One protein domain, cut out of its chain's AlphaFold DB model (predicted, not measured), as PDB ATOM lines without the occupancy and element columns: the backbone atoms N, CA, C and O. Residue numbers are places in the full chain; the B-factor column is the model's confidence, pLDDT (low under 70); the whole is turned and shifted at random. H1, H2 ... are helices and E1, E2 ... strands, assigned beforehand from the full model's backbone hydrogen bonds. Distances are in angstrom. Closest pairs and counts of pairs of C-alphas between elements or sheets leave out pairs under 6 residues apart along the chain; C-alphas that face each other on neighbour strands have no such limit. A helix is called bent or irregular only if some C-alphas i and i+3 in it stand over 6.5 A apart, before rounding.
ATOM      1  N   THR A 187      12.485  -2.938  15.597       73.50
ATOM      2  CA  THR A 187      12.047  -3.543  14.331       73.50
ATOM      3  C   THR A 187      11.054  -2.640  13.600       73.50
ATOM      4  O   THR A 187      10.326  -1.874  14.230       73.50
ATOM      5  N   ASN A 188      10.938  -2.784  12.273       74.88
ATOM      6  CA  ASN A 188       9.901  -2.087  11.496       74.88
ATOM      7  C   ASN A 188       8.497  -2.331  12.079       74.88
ATOM      8  O   ASN A 188       7.703  -1.409  12.166       74.88
ATOM      9  N   PHE A 189       8.224  -3.543  12.575       76.44
ATOM     10  CA  PHE A 189       6.983  -3.861  13.281       76.44
ATOM     11  C   PHE A 189       6.757  -2.991  14.530       76.44
ATOM     12  O   PHE A 189       5.661  -2.464  14.720       76.44
ATOM     13  N   GLU A 190       7.771  -2.835  15.384       79.31
ATOM     14  CA  GLU A 190       7.682  -2.020  16.604       79.31
ATOM     15  C   GLU A 190       7.491  -0.539  16.279       79.31
ATOM     16  O   GLU A 190       6.732   0.140  16.962       79.31
ATOM     17  N   ILE A 191       8.123  -0.058  15.205       77.81
ATOM     18  CA  ILE A 191       7.991   1.323  14.730       77.81
ATOM     19  C   ILE A 191       6.575   1.579  14.200       77.81
ATOM     20  O   ILE A 191       5.947   2.554  14.603       77.81
ATOM     21  N   SER A 192       6.046   0.689  13.354       73.94
ATOM     22  CA  SER A 192       4.724   0.866  12.738       73.94
ATOM     23  C   SER A 192       3.571   0.675  13.725       73.94
ATOM     24  O   SER A 192       2.547   1.343  13.623       73.94
ATOM     25  N   THR A 193       3.706  -0.247  14.684       75.50
ATOM     26  CA  THR A 193       2.614  -0.592  15.617       75.50
ATOM     27  C   THR A 193       2.735   0.068  16.989       75.50
ATOM     28  O   THR A 193       1.776   0.031  17.768       75.50
ATOM     29  N   GLY A 194       3.912   0.608  17.325       73.62
ATOM     30  CA  GLY A 194       4.255   1.094  18.664       73.62
ATOM     31  C   GLY A 194       4.310  -0.004  19.735       73.62
ATOM     32  O   GLY A 194       4.382   0.302  20.923       73.62
ATOM     33  N   ALA A 195       4.211  -1.285  19.359       71.62
ATOM     34  CA  ALA A 195       4.169  -2.393  20.303       71.62
ATOM     35  C   ALA A 195       5.562  -2.987  20.504       71.62
ATOM     36  O   ALA A 195       5.997  -3.820  19.714       71.62
ATOM     37  N   GLU A 196       6.223  -2.599  21.593       70.62
ATOM     38  CA  GLU A 196       7.536  -3.130  21.960       70.62
ATOM     39  C   GLU A 196       7.472  -4.648  22.204       70.62
ATOM     40  O   GLU A 196       6.649  -5.151  22.978       70.62
ATOM     41  N   LEU A 197       8.342  -5.392  21.518       70.88
ATOM     42  CA  LEU A 197       8.396  -6.850  21.586       70.88
ATOM     43  C   LEU A 197       9.270  -7.338  22.732       70.88
ATOM     44  O   LEU A 197       9.020  -8.433  23.221       70.88
ATOM     45  N   SER A 205       6.197 -16.833  27.486       76.69
ATOM     46  CA  SER A 205       7.320 -17.737  27.241       76.69
ATOM     47  C   SER A 205       8.512 -16.975  26.641       76.69
ATOM     48  O   SER A 205       8.341 -16.024  25.872       76.69
ATOM     49  N   ASP A 206       9.728 -17.375  27.021       70.00
ATOM     50  CA  ASP A 206      10.972 -16.814  26.487       70.00
ATOM     51  C   ASP A 206      11.182 -17.341  25.055       70.00
ATOM     52  O   ASP A 206      11.812 -18.373  24.828       70.00
ATOM     53  N   TYR A 207      10.608 -16.642  24.076       70.94
ATOM     54  CA  TYR A 207      10.870 -16.863  22.654       70.94
ATOM     55  C   TYR A 207      11.900 -15.865  22.130       70.94
ATOM     56  O   TYR A 207      12.046 -14.749  22.639       70.94
ATOM     57  N   LYS A 208      12.579 -16.238  21.040       71.81
ATOM     58  CA  LYS A 208      13.378 -15.287  20.265       71.81
ATOM     59  C   LYS A 208      12.425 -14.313  19.577       71.81
ATOM     60  O   LYS A 208      11.866 -14.620  18.530       71.81
ATOM     61  N   ASN A 209      12.251 -13.134  20.170       74.50
ATOM     62  CA  ASN A 209      11.380 -12.091  19.617       74.50
ATOM     63  C   ASN A 209      11.901 -11.541  18.279       74.50
ATOM     64  O   ASN A 209      11.139 -10.931  17.533       74.50
ATOM     65  N   TYR A 210      13.184 -11.760  17.976       75.56
ATOM     66  CA  TYR A 210      13.852 -11.192  16.814       75.56
ATOM     67  C   TYR A 210      14.646 -12.231  16.032       75.56
ATOM     68  O   TYR A 210      15.268 -13.124  16.613       75.56
ATOM     69  N   VAL A 211      14.671 -12.057  14.713       76.88
ATOM     70  CA  VAL A 211      15.539 -12.796  13.797       76.88
ATOM     71  C   VAL A 211      16.437 -11.800  13.075       76.88
ATOM     72  O   VAL A 211      15.985 -10.738  12.656       76.88
ATOM     73  N   TYR A 212      17.722 -12.122  12.956       74.25
ATOM     74  CA  TYR A 212      18.686 -11.273  12.260       74.25
ATOM     75  C   TYR A 212      18.957 -11.840  10.869       74.25
ATOM     76  O   TYR A 212      19.560 -12.907  10.748       74.25
ATOM     77  N   PHE A 213      18.563 -11.111   9.826       70.38
ATOM     78  CA  PHE A 213      18.879 -11.451   8.438       70.38
ATOM     79  C   PHE A 213      19.751 -10.369   7.822       70.38
ATOM     80  O   PHE A 213      19.403  -9.192   7.844       70.38
ATOM     81  N   LYS A 214      20.904 -10.775   7.270       71.38
ATOM     82  CA  LYS A 214      21.845  -9.881   6.566       71.38
ATOM     83  C   LYS A 214      22.180  -8.598   7.353       71.38
ATOM     84  O   LYS A 214      22.357  -7.534   6.775       71.38
ATOM     85  N   GLY A 215      22.247  -8.707   8.681       64.88
ATOM     86  CA  GLY A 215      22.576  -7.603   9.581       64.88
ATOM     87  C   GLY A 215      21.428  -6.660   9.955       64.88
ATOM     88  O   GLY A 215      21.668  -5.701  10.680       64.88
ATOM     89  N   MET A 216      20.193  -6.939   9.532       66.56
ATOM     90  CA  MET A 216      18.993  -6.216   9.965       66.56
ATOM     91  C   MET A 216      18.184  -7.035  10.982       66.56
ATOM     92  O   MET A 216      18.157  -8.266  10.913       66.56
ATOM     93  N   LYS A 217      17.542  -6.344  11.933       74.12
ATOM     94  CA  LYS A 217      16.705  -6.923  12.996       74.12
ATOM     95  C   LYS A 217      15.250  -6.999  12.522       74.12
ATOM     96  O   LYS A 217      14.622  -5.969  12.288       74.12
ATOM     97  N   PHE A 218      14.713  -8.209  12.418       75.44
ATOM     98  CA  PHE A 218      13.321  -8.477  12.050       75.44
ATOM     99  C   PHE A 218      12.540  -9.019  13.242       75.44
ATOM    100  O   PHE A 218      13.107  -9.668  14.122       75.44
ATOM    101  N   ALA A 219      11.238  -8.744  13.278       76.62
ATOM    102  CA  ALA A 219      10.346  -9.318  14.276       76.62
ATOM    103  C   ALA A 219      10.084 -10.788  13.932       76.62
ATOM    104  O   ALA A 219       9.661 -11.109  12.824       76.62
ATOM    105  N   SER A 220      10.327 -11.685  14.884       78.56
ATOM    106  CA  SER A 220       9.946 -13.087  14.727       78.56
ATOM    107  C   SER A 220       8.423 -13.214  14.686       78.56
ATOM    108  O   SER A 220       7.723 -12.486  15.395       78.56
ATOM    109  N   ALA A 221       7.915 -14.183  13.919       77.75
ATOM    110  CA  ALA A 221       6.498 -14.541  13.895       77.75
ATOM    111  C   ALA A 221       5.953 -14.749  15.317       77.75
ATOM    112  O   ALA A 221       4.972 -14.118  15.703       77.75
ATOM    113  N   ASP A 222       6.659 -15.537  16.130       76.56
ATOM    114  CA  ASP A 222       6.281 -15.807  17.521       76.56
ATOM    115  C   ASP A 222       6.220 -14.528  18.364       76.56
ATOM    116  O   ASP A 222       5.334 -14.384  19.205       76.56
ATOM    117  N   GLY A 223       7.117 -13.570  18.107       77.06
ATOM    118  CA  GLY A 223       7.113 -12.263  18.763       77.06
ATOM    119  C   GLY A 223       5.858 -11.458  18.425       77.06
ATOM    120  O   GLY A 223       5.213 -10.915  19.321       77.06
ATOM    121  N   VAL A 224       5.467 -11.430  17.148       80.38
ATOM    122  CA  VAL A 224       4.255 -10.739  16.675       80.38
ATOM    123  C   VAL A 224       2.993 -11.348  17.300       80.38
ATOM    124  O   VAL A 224       2.183 -10.613  17.874       80.38
ATOM    125  N   TYR A 225       2.861 -12.679  17.278       79.94
ATOM    126  CA  TYR A 225       1.702 -13.373  17.858       79.94
ATOM    127  C   TYR A 225       1.633 -13.232  19.376       79.94
ATOM    128  O   TYR A 225       0.581 -12.887  19.917       79.94
ATOM    129  N   CYS A 226       2.758 -13.403  20.074       74.75
ATOM    130  CA  CYS A 226       2.816 -13.226  21.527       74.75
ATOM    131  C   CYS A 226       2.588 -11.766  21.956       74.75
ATOM    132  O   CYS A 226       2.162 -11.513  23.083       74.75
ATOM    133  N   SER A 227       2.810 -10.793  21.067       77.12
ATOM    134  CA  SER A 227       2.441  -9.387  21.290       77.12
ATOM    135  C   SER A 227       0.926  -9.139  21.161       77.12
ATOM    136  O   SER A 227       0.432  -8.042  21.450       77.12
ATOM    137  N   GLY A 228       0.155 -10.163  20.788       80.88
ATOM    138  CA  GLY A 228      -1.292 -10.087  20.624       80.88
ATOM    139  C   GLY A 228      -1.700  -9.500  19.278       80.88
ATOM    140  O   GLY A 228      -2.764  -8.886  19.190       80.88
ATOM    141  N   TYR A 229      -0.864  -9.658  18.252       84.94
ATOM    142  CA  TYR A 229      -1.196  -9.328  16.873       84.94
ATOM    143  C   TYR A 229      -1.336 -10.598  16.041       84.94
ATOM    144  O   TYR A 229      -0.664 -11.590  16.290       84.94
ATOM    145  N   VAL A 230      -2.217 -10.575  15.051       85.88
ATOM    146  CA  VAL A 230      -2.452 -11.692  14.137       85.88
ATOM    147  C   VAL A 230      -2.449 -11.162  12.713       85.88
ATOM    148  O   VAL A 230      -2.955 -10.068  12.449       85.88
ATOM    149  N   ILE A 231      -1.863 -11.939  11.805       86.19
ATOM    150  CA  ILE A 231      -1.843 -11.641  10.378       86.19
ATOM    151  C   ILE A 231      -2.999 -12.385   9.709       86.19
ATOM    152  O   ILE A 231      -3.120 -13.608   9.780       86.19
ATOM    153  N   VAL A 232      -3.850 -11.628   9.033       84.19
ATOM    154  CA  VAL A 232      -5.024 -12.108   8.312       84.19
ATOM    155  C   VAL A 232      -4.732 -12.097   6.827       84.19
ATOM    156  O   VAL A 232      -4.299 -11.082   6.268       84.19
ATOM    157  N   ASN A 233      -4.919 -13.262   6.203       81.50
ATOM    158  CA  ASN A 233      -4.672 -13.500   4.781       81.50
ATOM    159  C   ASN A 233      -3.275 -13.047   4.284       81.50
ATOM    160  O   ASN A 233      -3.106 -12.702   3.119       81.50
ATOM    161  N   GLY A 234      -2.270 -12.969   5.168       77.31
ATOM    162  CA  GLY A 234      -0.925 -12.472   4.829       77.31
ATOM    163  C   GLY A 234      -0.841 -10.977   4.473       77.31
ATOM    164  O   GLY A 234       0.231 -10.514   4.103       77.31
ATOM    165  N   LYS A 235      -1.947 -10.226   4.564       83.00
ATOM    166  CA  LYS A 235      -2.058  -8.837   4.076       83.00
ATOM    167  C   LYS A 235      -2.408  -7.830   5.159       83.00
ATOM    168  O   LYS A 235      -2.103  -6.653   5.014       83.00
ATOM    169  N   HIS A 236      -3.065  -8.267   6.227       85.81
ATOM    170  CA  HIS A 236      -3.604  -7.372   7.243       85.81
ATOM    171  C   HIS A 236      -3.147  -7.805   8.627       85.81
ATOM    172  O   HIS A 236      -3.448  -8.907   9.071       85.81
ATOM    173  N   LEU A 237      -2.432  -6.935   9.323       86.00
ATOM    174  CA  LEU A 237      -2.010  -7.133  10.697       86.00
ATOM    175  C   LEU A 237      -3.012  -6.445  11.627       86.00
ATOM    176  O   LEU A 237      -3.188  -5.227  11.577       86.00
ATOM    177  N   MET A 238      -3.648  -7.218  12.503       87.19
ATOM    178  CA  MET A 238      -4.620  -6.702  13.464       87.19
ATOM    179  C   MET A 238      -4.322  -7.181  14.879       87.19
ATOM    180  O   MET A 238      -3.644  -8.186  15.076       87.19
ATOM    181  N   ARG A 239      -4.845  -6.488  15.890       86.75
ATOM    182  CA  ARG A 239      -4.785  -6.980  17.271       86.75
ATOM    183  C   ARG A 239      -5.775  -8.120  17.480       86.75
ATOM    184  O   ARG A 239      -6.953  -7.985  17.169       86.75
ATOM    185  N   ALA A 240      -5.323  -9.192  18.123       85.88
ATOM    186  CA  ALA A 240      -6.133 -10.363  18.452       85.88
ATOM    187  C   ALA A 240      -7.385 -10.001  19.272       85.88
ATOM    188  O   ALA A 240      -8.463 -10.533  19.030       85.88
ATOM    189  N   LYS A 241      -7.263  -9.044  20.204       86.81
ATOM    190  CA  LYS A 241      -8.387  -8.566  21.029       86.81
ATOM    191  C   LYS A 241      -9.494  -7.873  20.226       86.81
ATOM    192  O   LYS A 241     -10.630  -7.830  20.683       86.81
ATOM    193  N   ASP A 242      -9.159  -7.328  19.058       87.19
ATOM    194  CA  ASP A 242     -10.097  -6.581  18.221       87.19
ATOM    195  C   ASP A 242     -10.787  -7.508  17.197       87.19
ATOM    196  O   ASP A 242     -11.775  -7.121  16.580       87.19
ATOM    197  N   LEU A 243     -10.337  -8.764  17.067       87.12
ATOM    198  CA  LEU A 243     -10.877  -9.763  16.138       87.12
ATOM    199  C   LEU A 243     -12.372 -10.070  16.381       87.12
ATOM    200  O   LEU A 243     -13.135 -10.030  15.413       87.12
ATOM    201  N   PRO A 244     -12.859 -10.265  17.628       88.38
ATOM    202  CA  PRO A 244     -14.295 -10.416  17.879       88.38
ATOM    203  C   PRO A 244     -15.102  -9.182  17.459       88.38
ATOM    204  O   PRO A 244     -16.216  -9.311  16.951       88.38
ATOM    205  N   ALA A 245     -14.533  -7.982  17.626       87.88
ATOM    206  CA  ALA A 245     -15.184  -6.751  17.200       87.88
ATOM    207  C   ALA A 245     -15.279  -6.671  15.670       87.88
ATOM    208  O   ALA A 245     -16.334  -6.324  15.149       87.88
ATOM    209  N   VAL A 246     -14.231  -7.073  14.941       87.31
ATOM    210  CA  VAL A 246     -14.255  -7.171  13.470       87.31
ATOM    211  C   VAL A 246     -15.319  -8.161  12.990       87.31
ATOM    212  O   VAL A 246     -16.086  -7.836  12.083       87.31
ATOM    213  N   VAL A 247     -15.421  -9.333  13.625       87.69
ATOM    214  CA  VAL A 247     -16.450 -10.338  13.299       87.69
ATOM    215  C   VAL A 247     -17.854  -9.770  13.506       87.69
ATOM    216  O   VAL A 247     -18.712  -9.917  12.638       87.69
ATOM    217  N   MET A 248     -18.086  -9.059  14.608       87.81
ATOM    218  CA  MET A 248     -19.374  -8.413  14.867       87.81
ATOM    219  C   MET A 248     -19.668  -7.272  13.884       87.81
ATOM    220  O   MET A 248     -20.807  -7.145  13.440       87.81
ATOM    221  N   ILE A 249     -18.668  -6.473  13.485       88.25
ATOM    222  CA  ILE A 249     -18.833  -5.409  12.475       88.25
ATOM    223  C   ILE A 249     -19.236  -6.030  11.134       88.25
ATOM    224  O   ILE A 249     -20.098  -5.496  10.435       88.25
ATOM    225  N   LYS A 250     -18.657  -7.187  10.787       87.44
ATOM    226  CA  LYS A 250     -19.017  -7.935   9.580       87.44
ATOM    227  C   LYS A 250     -20.439  -8.492   9.650       87.44
ATOM    228  O   LYS A 250     -21.180  -8.378   8.675       87.44
ATOM    229  N   LEU A 251     -20.814  -9.075  10.788       89.50
ATOM    230  CA  LEU A 251     -22.117  -9.708  11.002       89.50
ATOM    231  C   LEU A 251     -23.251  -8.677  10.996       89.50
ATOM    232  O   LEU A 251     -24.246  -8.856  10.299       89.50
ATOM    233  N   LEU A 252     -23.078  -7.577  11.728       88.62
ATOM    234  CA  LEU A 252     -24.086  -6.526  11.871       88.62
ATOM    235  C   LEU A 252     -24.090  -5.535  10.704       88.62
ATOM    236  O   LEU A 252     -25.009  -4.726  10.600       88.62
ATOM    237  N   LYS A 253     -23.056  -5.559   9.851       86.00
ATOM    238  CA  LYS A 253     -22.797  -4.564   8.794       86.00
ATOM    239  C   LYS A 253     -22.785  -3.115   9.303       86.00
ATOM    240  O   LYS A 253     -22.934  -2.178   8.524       86.00
ATOM    241  N   THR A 254     -22.583  -2.920  10.604       85.31
ATOM    242  CA  THR A 254     -22.544  -1.613  11.259       85.31
ATOM    243  C   THR A 254     -21.237  -1.453  12.018       85.31
ATOM    244  O   THR A 254     -20.731  -2.371  12.669       85.31
ATOM    245  N   ARG A 255     -20.653  -0.258  11.925       81.88
ATOM    246  CA  ARG A 255     -19.420   0.087  12.631       81.88
ATOM    247  C   ARG A 255     -19.767   0.548  14.044       81.88
ATOM    248  O   ARG A 255     -20.030   1.724  14.262       81.88
ATOM    249  N   PHE A 256     -19.753  -0.380  14.996       84.31
ATOM    250  CA  PHE A 256     -19.961  -0.057  16.414       84.31
ATOM    251  C   PHE A 256     -18.645   0.201  17.174       84.31
ATOM    252  O   PHE A 256     -18.675   0.746  18.273       84.31
ATOM    253  N   ALA A 257     -17.490  -0.165  16.600       84.88
ATOM    254  CA  ALA A 257     -16.171   0.034  17.201       84.88
ATOM    255  C   ALA A 257     -15.139   0.552  16.184       84.88
ATOM    256  O   ALA A 257     -15.163   0.198  15.004       84.88
ATOM    257  N   ASN A 258     -14.203   1.380  16.656       86.62
ATOM    258  CA  ASN A 258     -13.099   1.910  15.854       86.62
ATOM    259  C   ASN A 258     -11.894   0.966  15.918       86.62
ATOM    260  O   ASN A 258     -10.973   1.168  16.711       86.62
ATOM    261  N   VAL A 259     -11.918  -0.076  15.088       85.75
ATOM    262  CA  VAL A 259     -10.811  -1.033  14.971       85.75
ATOM    263  C   VAL A 259      -9.832  -0.572  13.895       85.75
ATOM    264  O   VAL A 259     -10.244  -0.183  12.803       85.75
ATOM    265  N   HIS A 260      -8.540  -0.633  14.212       87.19
ATOM    266  CA  HIS A 260      -7.452  -0.234  13.326       87.19
ATOM    267  C   HIS A 260      -6.636  -1.461  12.912       87.19
ATOM    268  O   HIS A 260      -6.326  -2.320  13.741       87.19
ATOM    269  N   VAL A 261      -6.287  -1.528  11.634       87.12
ATOM    270  CA  VAL A 261      -5.551  -2.617  10.992       87.12
ATOM    271  C   VAL A 261      -4.396  -2.024  10.206       87.12
ATOM    272  O   VAL A 261      -4.537  -0.982   9.575       87.12
ATOM    273  N   TYR A 262      -3.252  -2.695  10.223       86.00
ATOM    274  CA  TYR A 262      -2.088  -2.300   9.443       86.00
ATOM    275  C   TYR A 262      -1.984  -3.171   8.200       86.00
ATOM    276  O   TYR A 262      -2.192  -4.382   8.254       86.00
ATOM    277  N   GLU A 263      -1.668  -2.564   7.065       85.19
ATOM    278  CA  GLU A 263      -1.413  -3.312   5.840       85.19
ATOM    279  C   GLU A 263       0.014  -3.873   5.870       85.19
ATOM    280  O   GLU A 263       0.969  -3.178   6.220       85.19
ATOM    281  N   VAL A 264       0.156  -5.138   5.503       81.81
ATOM    282  CA  VAL A 264       1.429  -5.840   5.379       81.81
ATOM    283  C   VAL A 264       1.822  -5.828   3.905       81.81
ATOM    284  O   VAL A 264       1.146  -6.421   3.066       81.81
ATOM    285  N   ALA A 265       2.911  -5.133   3.583       77.38
ATOM    286  CA  ALA A 265       3.474  -5.058   2.241       77.38
ATOM    287  C   ALA A 265       4.725  -5.944   2.163       77.38
ATOM    288  O   ALA A 265       5.825  -5.537   2.543       77.38
ATOM    289  N   GLY A 266       4.549  -7.179   1.687       74.12
ATOM    290  CA  GLY A 266       5.609  -8.186   1.705       74.12
ATOM    291  C   GLY A 266       6.001  -8.516   3.144       74.12
ATOM    292  O   GLY A 266       5.207  -9.088   3.882       74.12
ATOM    293  N   ASN A 267       7.204  -8.104   3.547       68.12
ATOM    294  CA  ASN A 267       7.758  -8.406   4.869       68.12
ATOM    295  C   ASN A 267       7.781  -7.197   5.821       68.12
ATOM    296  O   ASN A 267       8.248  -7.300   6.956       68.12
ATOM    297  N   ALA A 268       7.277  -6.044   5.373       68.44
ATOM    298  CA  ALA A 268       7.182  -4.830   6.172       68.44
ATOM    299  C   ALA A 268       5.719  -4.482   6.475       68.44
ATOM    300  O   ALA A 268       4.824  -4.670   5.648       68.44
ATOM    301  N   VAL A 269       5.486  -3.945   7.668       76.50
ATOM    302  CA  VAL A 269       4.197  -3.366   8.053       76.50
ATOM    303  C   VAL A 269       4.192  -1.911   7.588       76.50
ATOM    304  O   VAL A 269       5.185  -1.211   7.766       76.50
ATOM    305  N   LYS A 270       3.107  -1.456   6.955       79.50
ATOM    306  CA  LYS A 270       2.940  -0.034   6.633       79.50
ATOM    307  C   LYS A 270       2.648   0.752   7.912       79.50
ATOM    308  O   LYS A 270       1.829   0.332   8.724       79.50
ATOM    309  N   ASP A 271       3.241   1.937   8.026       72.50
ATOM    310  CA  ASP A 271       3.058   2.831   9.182       72.50
ATOM    311  C   ASP A 271       1.637   3.420   9.277       72.50
ATOM    312  O   ASP A 271       1.224   3.926  10.317       72.50
ATOM    313  N   THR A 272       0.852   3.348   8.199       74.75
ATOM    314  CA  THR A 272      -0.514   3.878   8.161       74.75
ATOM    315  C   THR A 272      -1.526   2.844   8.641       74.75
ATOM    316  O   THR A 272      -1.803   1.862   7.946       74.75
ATOM    317  N   ALA A 273      -2.133   3.105   9.798       80.75
ATOM    318  CA  ALA A 273      -3.278   2.348  10.279       80.75
ATOM    319  C   ALA A 273      -4.530   2.660   9.439       80.75
ATOM    320  O   ALA A 273      -4.935   3.815   9.306       80.75
ATOM    321  N   GLN A 274      -5.158   1.625   8.891       84.62
ATOM    322  CA  GLN A 274      -6.440   1.695   8.200       84.62
ATOM    323  C   GLN A 274      -7.560   1.298   9.149       84.62
ATOM    324  O   GLN A 274      -7.419   0.398   9.976       84.62
ATOM    325  N   LEU A 275      -8.698   1.962   9.029       87.31
ATOM    326  CA  LEU A 275      -9.845   1.644   9.854       87.31
ATOM    327  C   LEU A 275     -10.699   0.549   9.204       87.31
ATOM    328  O   LEU A 275     -10.975   0.595   8.006       87.31
ATOM    329  N   VAL A 276     -11.133  -0.421  10.009       86.00
ATOM    330  CA  VAL A 276     -11.915  -1.561   9.529       86.00
ATOM    331  C   VAL A 276     -13.297  -1.122   9.069       86.00
ATOM    332  O   VAL A 276     -14.077  -0.535   9.824       86.00
ATOM    333  N   LEU A 277     -13.606  -1.481   7.828       84.56
ATOM    334  CA  LEU A 277     -14.923  -1.334   7.227       84.56
ATOM    335  C   LEU A 277     -15.614  -2.707   7.143       84.56
ATOM    336  O   LEU A 277     -14.926  -3.717   6.979       84.56
ATOM    337  N   PRO A 278     -16.958  -2.776   7.193       82.12
ATOM    338  CA  PRO A 278     -17.695  -4.041   7.072       82.12
ATOM    339  C   PRO A 278     -17.400  -4.828   5.784       82.12
ATOM    340  O   PRO A 278     -17.553  -6.049   5.729       82.12
ATOM    341  N   GLU A 279     -16.971  -4.140   4.730       83.81
ATOM    342  CA  GLU A 279     -16.671  -4.734   3.423       83.81
ATOM    343  C   GLU A 279     -15.204  -5.159   3.274       83.81
ATOM    344  O   GLU A 279     -14.880  -5.878   2.338       83.81
ATOM    345  N   MET A 280     -14.334  -4.787   4.221       82.25
ATOM    346  CA  MET A 280     -12.881  -4.964   4.117       82.25
ATOM    347  C   MET A 280     -12.431  -6.433   4.108       82.25
ATOM    348  O   MET A 280     -11.446  -6.751   3.455       82.25
ATOM    349  N   PHE A 281     -13.131  -7.321   4.820       84.31
ATOM    350  CA  PHE A 281     -12.753  -8.734   4.936       84.31
ATOM    351  C   PHE A 281     -13.853  -9.661   4.426       84.31
ATOM    352  O   PHE A 281     -15.036  -9.464   4.732       84.31
ATOM    353  N   THR A 282     -13.475 -10.712   3.705       86.31
ATOM    354  CA  THR A 282     -14.358 -11.855   3.435       86.31
ATOM    355  C   THR A 282     -14.351 -12.848   4.606       86.31
ATOM    356  O   THR A 282     -13.436 -12.858   5.430       86.31
ATOM    357  N   TRP A 283     -15.392 -13.684   4.714       84.50
ATOM    358  CA  TRP A 283     -15.470 -14.707   5.770       84.50
ATOM    359  C   TRP A 283     -14.320 -15.716   5.677       84.50
ATOM    360  O   TRP A 283     -13.729 -16.061   6.698       84.50
ATOM    361  N   ASP A 284     -13.947 -16.106   4.456       85.00
ATOM    362  CA  ASP A 284     -12.812 -16.999   4.213       85.00
ATOM    363  C   ASP A 284     -11.481 -16.371   4.644       85.00
ATOM    364  O   ASP A 284     -10.609 -17.056   5.178       85.00
ATOM    365  N   GLU A 285     -11.320 -15.060   4.457       81.69
ATOM    366  CA  GLU A 285     -10.120 -14.344   4.893       81.69
ATOM    367  C   GLU A 285     -10.022 -14.243   6.410       81.69
ATOM    368  O   GLU A 285      -8.937 -14.449   6.947       81.69
ATOM    369  N   LEU A 286     -11.136 -13.996   7.110       82.69
ATOM    370  CA  LEU A 286     -11.167 -13.975   8.578       82.69
ATOM    371  C   LEU A 286     -10.825 -15.340   9.188       82.69
ATOM    372  O   LEU A 286     -10.245 -15.393  10.271       82.69
ATOM    373  N   TRP A 287     -11.163 -16.430   8.495       80.19
ATOM    374  CA  TRP A 287     -10.843 -17.786   8.936       80.19
ATOM    375  C   TRP A 287      -9.376 -18.165   8.681       80.19
ATOM    376  O   TRP A 287      -8.786 -18.943   9.431       80.19
ATOM    377  N   ARG A 288      -8.750 -17.589   7.646       79.88
ATOM    378  CA  ARG A 288      -7.336 -17.810   7.302       79.88
ATOM    379  C   ARG A 288      -6.415 -16.896   8.109       79.88
ATOM    380  O   ARG A 288      -5.812 -15.950   7.590       79.88
TER     381      ARG A 288
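AT A GLANCE: This is residues 187 to 197 and 205 to 288 of the 295 residues of an uncharacterized protein of Phytophthora fragariae (UniProt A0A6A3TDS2). The domain is an elongated row of parts: a small hairpin, E1 and E2, at one end, a strongly twisted sheet of four strands in the middle, and the helix H3 running from the sheet to the other end. The helix H1 packs on the edge strand E6, the short helix H2 lies between the small hairpin and the other edge strand E3, and the short helix H4 comes close to both E3 and H3. The printed part has 95 residues with four named helices and six named strands, in the order H1 E1 E2 H2 E3 E4 H3 E5 E6 H4. The larger sheet runs E3 E4 E5 E6, all antiparallel, and the class is mixed, helices and strands. By its radius of gyration of the C-alphas, 14.0 A, the whole is compact, and its C-alphas span 46 by 27 by 23 A.

HOW THE PARTS SIT: H1, residues 188 to 193, is on the sheet of E3, residues 229 to 232, E4, residues 236 to 239, E5, residues 260 to 265, and E6, residues 268 to 275. Its height over the sheet is 7.6 A, and it runs along the strands, at 8 degrees to E5 on the local plane. It lies only just over E5 and E6, with 3 C-alphas on each. Its closest C-alphas to E6 are those of Ser 192 and Asp 271, 4.4 A apart. E1, residues 210 to 213, and E2, residues 216 to 219, form an antiparallel hairpin, with N 218 and O 211 at 2.8 A. The closest C-alphas of H1 and E2 are those of Phe 189 and Ala 219, 6.5 A apart. H2, residues 221 to 226, only grazes the larger sheet with its residues 221 to 225; its Val 224 and Val 230 of E3 have C-alphas 7.2 A apart. H1 and H2 are only just apart, 8.1 A at the closest. E3 and E4 form a hairpin, with N 230 and O 238 at 2.8 A. E4 and E5 are antiparallel neighbours, with N 237 and O 262 at 2.8 A. H3, residues 240 to 252, is on the sheet at a height of 11.1 A, over E5, and only just stands up from it, its line rising 41 degrees. E5 and E6 form a hairpin, with N 261 and O 274 at 2.8 A; E6 bends by 71 degrees at residue 271. H4, residues 283 to 287, only grazes the sheet with its residues 285 to 287. H3 and H4 are close but not clearly touching; their closest C-alphas, those of Val 247 and Leu 286, are 8.0 A apart. Every O i to N i+4 pair is within hydrogen-bond range in H1, H2 and H4, and 7 of 9 are in H3.

IN THESE COORDINATES: H1 begins at C-alpha 188, (9.901, -2.087, 11.496), and is 8.5 A long; H2 is 8.6 A and H4 6.4 A. E1 and E3 are 9.8 A each, and E2 and E4 are 10.1 A each. H3 is 19.5 A long and ends at C-alpha 252, (-24.086, -6.526, 11.871); it is only just irregular, with C-alphas 241 and 244 6.9 A apart. E5 is 16.3 A and E6 18.6 A. H4 ends at C-alpha 287, (-10.843, -17.786, 8.936).

THE WHOLE: The two C-alphas farthest apart are those of Gly 215 and Leu 252, at 46.7 A. Residues 198 to 204 are not printed, and C-alphas 197 and 205 are 12.3 A apart across the cut, which falls in the link from H1 to E1. Of the links that are printed whole, H3 to E5 and E6 to H4 are short, and the others are tight. The mean pLDDT of the printed part is 80.3; residues 215 to 216 and 267 to 268 are under 70.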